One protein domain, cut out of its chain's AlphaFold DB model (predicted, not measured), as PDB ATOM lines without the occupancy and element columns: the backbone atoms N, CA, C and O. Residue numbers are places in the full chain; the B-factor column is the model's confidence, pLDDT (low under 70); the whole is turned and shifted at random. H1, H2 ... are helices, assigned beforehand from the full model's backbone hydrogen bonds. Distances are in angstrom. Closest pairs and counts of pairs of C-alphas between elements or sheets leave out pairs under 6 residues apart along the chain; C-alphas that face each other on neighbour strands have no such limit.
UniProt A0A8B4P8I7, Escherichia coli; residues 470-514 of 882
ATOM      1  N   THR A 470     183.734 163.406 229.616       97.00
ATOM      2  CA  THR A 470     183.785 164.828 229.240       97.00
ATOM      3  C   THR A 470     183.367 165.049 227.786       97.00
ATOM      4  O   THR A 470     182.601 165.968 227.507       97.00
ATOM      5  N   LEU A 471     183.805 164.179 226.866       97.50
ATOM      6  CA  LEU A 471     183.373 164.241 225.466       97.50
ATOM      7  C   LEU A 471     181.901 163.855 225.319       97.50
ATOM      8  O   LEU A 471     181.198 164.459 224.515       97.50
ATOM      9  N   ALA A 472     181.413 162.895 226.111       98.31
ATOM     10  CA  ALA A 472     179.991 162.558 226.141       98.31
ATOM     11  C   ALA A 472     179.135 163.766 226.563       98.31
ATOM     12  O   ALA A 472     178.118 164.042 225.929       98.31
ATOM     13  N   ALA A 473     179.571 164.527 227.573       97.69
ATOM     14  CA  ALA A 473     178.895 165.749 228.003       97.69
ATOM     15  C   ALA A 473     178.933 166.848 226.924       97.69
ATOM     16  O   ALA A 473     177.896 167.443 226.629       97.69
ATOM     17  N   GLU A 474     180.090 167.094 226.291       97.25
ATOM     18  CA  GLU A 474     180.212 168.028 225.153       97.25
ATOM     19  C   GLU A 474     179.259 167.636 224.014       97.25
ATOM     20  O   GLU A 474     178.529 168.477 223.491       97.25
ATOM     21  N   MET A 475     179.224 166.348 223.673       97.56
ATOM     22  CA  MET A 475     178.370 165.798 222.625       97.56
ATOM     23  C   MET A 475     176.883 165.989 222.941       97.56
ATOM     24  O   MET A 475     176.148 166.494 222.095       97.56
ATOM     25  N   LEU A 476     176.436 165.649 224.155       98.00
ATOM     26  CA  LEU A 476     175.036 165.812 224.565       98.00
ATOM     27  C   LEU A 476     174.606 167.285 224.549       98.00
ATOM     28  O   LEU A 476     173.534 167.596 224.028       98.00
ATOM     29  N   ASN A 477     175.466 168.187 225.032       96.25
ATOM     30  CA  ASN A 477     175.239 169.634 224.971       96.25
ATOM     31  C   ASN A 477     175.114 170.133 223.522       96.25
ATOM     32  O   ASN A 477     174.227 170.920 223.206       96.25
ATOM     33  N   ALA A 478     175.991 169.671 222.628       96.50
ATOM     34  CA  ALA A 478     175.976 170.076 221.228       96.50
ATOM     35  C   ALA A 478     174.771 169.505 220.467       96.50
ATOM     36  O   ALA A 478     174.162 170.211 219.662       96.50
ATOM     37  N   LEU A 479     174.388 168.251 220.711       97.12
ATOM     38  CA  LEU A 479     173.230 167.646 220.052       97.12
ATOM     39  C   LEU A 479     171.910 168.252 220.536       97.12
ATOM     40  O   LEU A 479     170.977 168.351 219.743       97.12
ATOM     41  N   ASP A 480     171.859 168.675 221.802       95.75
ATOM     42  CA  ASP A 480     170.715 169.345 222.428       95.75
ATOM     43  C   ASP A 480     169.418 168.511 222.353       95.75
ATOM     44  O   ASP A 480     168.341 168.979 221.983       95.75
ATOM     45  N   CYS A 481     169.523 167.212 222.661       96.25
ATOM     46  CA  CYS A 481     168.380 166.301 222.608       96.25
ATOM     47  C   CYS A 481     167.503 166.427 223.864       96.25
ATOM     48  O   CYS A 481     167.827 165.910 224.931       96.25
ATOM     49  N   GLN A 482     166.346 167.070 223.711       95.31
ATOM     50  CA  GLN A 482     165.413 167.382 224.797       95.31
ATOM     51  C   GLN A 482     164.430 166.237 225.096       95.31
ATOM     52  O   GLN A 482     163.215 166.390 224.986       95.31
ATOM     53  N   ARG A 483     164.962 165.059 225.444       97.00
ATOM     54  CA  ARG A 483     164.188 163.851 225.792       97.00
ATOM     55  C   ARG A 483     164.638 163.290 227.140       97.00
ATOM     56  O   ARG A 483     165.789 163.467 227.526       97.00
ATOM     57  N   THR A 484     163.748 162.581 227.835       97.56
ATOM     58  CA  THR A 484     163.947 162.133 229.226       97.56
ATOM     59  C   THR A 484     165.257 161.380 229.457       97.56
ATOM     60  O   THR A 484     166.051 161.788 230.301       97.56
ATOM     61  N   LEU A 485     165.519 160.300 228.711       97.94
ATOM     62  CA  LEU A 485     166.719 159.482 228.932       97.94
ATOM     63  C   LEU A 485     168.027 160.214 228.559       97.94
ATOM     64  O   LEU A 485     168.958 160.146 229.359       97.94
ATOM     65  N   PRO A 486     168.138 160.951 227.429       97.81
ATOM     66  CA  PRO A 486     169.308 161.792 227.158       97.81
ATOM     67  C   PRO A 486     169.580 162.846 228.233       97.81
ATOM     68  O   PRO A 486     170.733 163.030 228.613       97.81
ATOM     69  N   LEU A 487     168.536 163.499 228.756       98.25
ATOM     70  CA  LEU A 487     168.667 164.482 229.835       98.25
ATOM     71  C   LEU A 487     169.144 163.828 231.136       98.25
ATOM     72  O   LEU A 487     170.012 164.379 231.811       98.25
ATOM     73  N   TYR A 488     168.651 162.631 231.469       98.50
ATOM     74  CA  TYR A 488     169.176 161.860 232.598       98.50
ATOM     75  C   TYR A 488     170.626 161.428 232.390       98.50
ATOM     76  O   TYR A 488     171.434 161.540 233.309       98.50
ATOM     77  N   LEU A 489     170.987 160.987 231.185       98.31
ATOM     78  CA  LEU A 489     172.370 160.646 230.871       98.31
ATOM     79  C   LEU A 489     173.283 161.869 231.021       98.31
ATOM     80  O   LEU A 489     174.314 161.781 231.679       98.31
ATOM     81  N   GLN A 490     172.876 163.031 230.512       98.12
ATOM     82  CA  GLN A 490     173.598 164.295 230.680       98.12
ATOM     83  C   GLN A 490     173.723 164.698 232.158       98.12
ATOM     84  O   GLN A 490     174.813 165.035 232.613       98.12
ATOM     85  N   ALA A 491     172.635 164.606 232.927       98.25
ATOM     86  CA  ALA A 491     172.625 164.884 234.360       98.25
ATOM     87  C   ALA A 491     173.569 163.950 235.139       98.25
ATOM     88  O   ALA A 491     174.225 164.390 236.083       98.25
ATOM     89  N   SER A 492     173.674 162.676 234.742       98.00
ATOM     90  CA  SER A 492     174.568 161.699 235.383       98.00
ATOM     91  C   SER A 492     176.056 162.046 235.247       98.00
ATOM     92  O   SER A 492     176.861 161.616 236.069       98.00
ATOM     93  N   LEU A 493     176.419 162.869 234.254       97.50
ATOM     94  CA  LEU A 493     177.789 163.333 234.012       97.50
ATOM     95  C   LEU A 493     178.160 164.599 234.804       97.50
ATOM     96  O   LEU A 493     179.311 165.032 234.747       97.50
ATOM     97  N   LEU A 494     177.210 165.195 235.529       96.31
ATOM     98  CA  LEU A 494     177.411 166.406 236.324       96.31
ATOM     99  C   LEU A 494     177.424 166.102 237.832       96.31
ATOM    100  O   LEU A 494     176.770 165.155 238.288       96.31
ATOM    101  N   PRO A 495     178.100 166.933 238.647       95.44
ATOM    102  CA  PRO A 495     177.962 166.882 240.095       95.44
ATOM    103  C   PRO A 495     176.500 167.046 240.526       95.44
ATOM    104  O   PRO A 495     175.737 167.814 239.939       95.44
ATOM    105  N   LYS A 496     176.117 166.383 241.623       95.81
ATOM    106  CA  LYS A 496     174.748 166.426 242.163       95.81
ATOM    107  C   LYS A 496     174.201 167.849 242.362       95.81
ATOM    108  O   LYS A 496     173.014 168.074 242.164       95.81
ATOM    109  N   ALA A 497     175.058 168.800 242.733       95.56
ATOM    110  CA  ALA A 497     174.672 170.192 242.962       95.56
ATOM    111  C   ALA A 497     174.292 170.959 241.678       95.56
ATOM    112  O   ALA A 497     173.604 171.970 241.765       95.56
ATOM    113  N   GLU A 498     174.716 170.489 240.503       95.81
ATOM    114  CA  GLU A 498     174.600 171.217 239.230       95.81
ATOM    115  C   GLU A 498     173.538 170.624 238.294       95.81
ATOM    116  O   GLU A 498     173.124 171.261 237.330       95.81
ATOM    117  N   ARG A 499     173.053 169.409 238.576       97.06
ATOM    118  CA  ARG A 499     172.183 168.653 237.659       97.06
ATOM    119  C   ARG A 499     170.676 168.820 237.877       97.06
ATOM    120  O   ARG A 499     169.891 168.187 237.174       97.06
ATOM    121  N   GLY A 500     170.261 169.649 238.839       97.12
ATOM    122  CA  GLY A 500     168.856 169.782 239.248       97.12
ATOM    123  C   GLY A 500     167.910 170.204 238.118       97.12
ATOM    124  O   GLY A 500     166.839 169.620 237.972       97.12
ATOM    125  N   GLU A 501     168.324 171.160 237.281       97.38
ATOM    126  CA  GLU A 501     167.513 171.651 236.156       97.38
ATOM    127  C   GLU A 501     167.286 170.566 235.092       97.38
ATOM    128  O   GLU A 501     166.159 170.356 234.647       97.38
ATOM    129  N   LEU A 502     168.337 169.822 234.732       98.06
ATOM    130  CA  LEU A 502     168.239 168.722 233.771       98.06
ATOM    131  C   LEU A 502     167.331 167.602 234.284       98.06
ATOM    132  O   LEU A 502     166.524 167.075 233.522       98.06
ATOM    133  N   VAL A 503     167.436 167.262 235.573       98.44
ATOM    134  CA  VAL A 503     166.587 166.244 236.210       98.44
ATOM    135  C   VAL A 503     165.119 166.666 236.197       98.44
ATOM    136  O   VAL A 503     164.273 165.856 235.830       98.44
ATOM    137  N   ALA A 504     164.810 167.917 236.554       98.19
ATOM    138  CA  ALA A 504     163.441 168.432 236.504       98.19
ATOM    139  C   ALA A 504     162.888 168.391 235.071       98.19
ATOM    140  O   ALA A 504     161.827 167.823 234.822       98.19
ATOM    141  N   LYS A 505     163.673 168.876 234.104       98.12
ATOM    142  CA  LYS A 505     163.295 168.862 232.690       98.12
ATOM    143  C   LYS A 505     163.069 167.449 232.153       98.12
ATOM    144  O   LYS A 505     162.154 167.244 231.362       98.12
ATOM    145  N   ALA A 506     163.876 166.473 232.576       98.19
ATOM    146  CA  ALA A 506     163.731 165.078 232.163       98.19
ATOM    147  C   ALA A 506     162.367 164.491 232.560       98.19
ATOM    148  O   ALA A 506     161.782 163.739 231.776       98.19
ATOM    149  N   ILE A 507     161.859 164.859 233.742       98.06
ATOM    150  CA  ILE A 507     160.526 164.474 234.228       98.06
ATOM    151  C   ILE A 507     159.449 165.145 233.368       98.06
ATOM    152  O   ILE A 507     158.589 164.459 232.818       98.06
ATOM    153  N   ASP A 508     159.540 166.464 233.187       97.69
ATOM    154  CA  ASP A 508     158.516 167.268 232.506       97.69
ATOM    155  C   ASP A 508     158.283 166.857 231.045       97.69
ATOM    156  O   ASP A 508     157.163 166.938 230.535       97.69
ATOM    157  N   VAL A 509     159.329 166.406 230.341       97.06
ATOM    158  CA  VAL A 509     159.225 166.022 228.922       97.06
ATOM    159  C   VAL A 509     158.788 164.572 228.701       97.06
ATOM    160  O   VAL A 509     158.479 164.211 227.564       97.06
ATOM    161  N   PHE A 510     158.726 163.740 229.745       97.19
ATOM    162  CA  PHE A 510     158.380 162.320 229.606       97.19
ATOM    163  C   PHE A 510     157.008 162.079 228.950       97.19
ATOM    164  O   PHE A 510     156.941 161.262 228.028       97.19
ATOM    165  N   PRO A 511     155.927 162.810 229.300       94.88
ATOM    166  CA  PRO A 511     154.623 162.622 228.657       94.88
ATOM    167  C   PRO A 511     154.617 162.929 227.153       94.88
ATOM    168  O   PRO A 511     153.739 162.459 226.436       94.88
ATOM    169  N   GLN A 512     155.586 163.706 226.654       93.88
ATOM    170  CA  GLN A 512     155.687 164.052 225.231       93.88
ATOM    171  C   GLN A 512     156.259 162.905 224.387       93.88
ATOM    172  O   GLN A 512     156.095 162.902 223.167       93.88
ATOM    173  N   PHE A 513     156.992 161.975 225.010       93.31
ATOM    174  CA  PHE A 513     157.547 160.781 224.376       93.31
ATOM    175  C   PHE A 513     157.920 159.745 225.443       93.31
ATOM    176  O   PHE A 513     159.006 159.785 226.025       93.31
ATOM    177  N   VAL A 514     156.998 158.816 225.694       93.81
ATOM    178  CA  VAL A 514     157.130 157.792 226.735       93.81
ATOM    179  C   VAL A 514     158.121 156.720 226.286       93.81
ATOM    180  O   VAL A 514     157.827 155.919 225.400       93.81
TER     181      VAL A 514
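This is residues 470 to 514 of the 882 residues of a protein of Escherichia coli (UniProt A0A8B4P8I7). Three short helices run back and forth in a flat zigzag, with H2 between H1 and H3. H2 and H3 lie closely side by side, while H1 is more loosely joined to H2. The printed part has 45 residues with three named helices, in the order H1, H2, H3, and no named strand; the class is all helix. It is compact, with a radius of gyration of the C-alphas of 10.1 A, and spans 29 by 23 by 11 A.

H1, residues 470 to 479, and H2, residues 484 to 492, touch and form a helical hairpin; their closest C-alphas, of Ala 473 and Gln 490, are 6.1 A apart. They run opposite ways at a shallow tilt of 33 degrees, only just short of steep. H2 and H3, residues 500 to 508, form a second helical hairpin and touch, with the closest C-alphas, of Thr 484 and Ala 506, 4.2 A apart. They run opposite ways at a shallow tilt of 14 degrees. H1 and H3 are apart. In H1, H2 and H3 every O i to N i+4 pair is within hydrogen-bond range.

H1 begins at C-alpha 470 (183.785, 164.828, 229.240) and is 14.3 A long. H2 is 12.3 A long, and H3, 12.6 A, ends at C-alpha 508 (158.516, 167.268, 232.506).

The C-alphas farthest apart, of Thr 470 and Pro 511, are 29.3 A apart. The printed part has no cut, and no printed residue is under 70 in pLDDT.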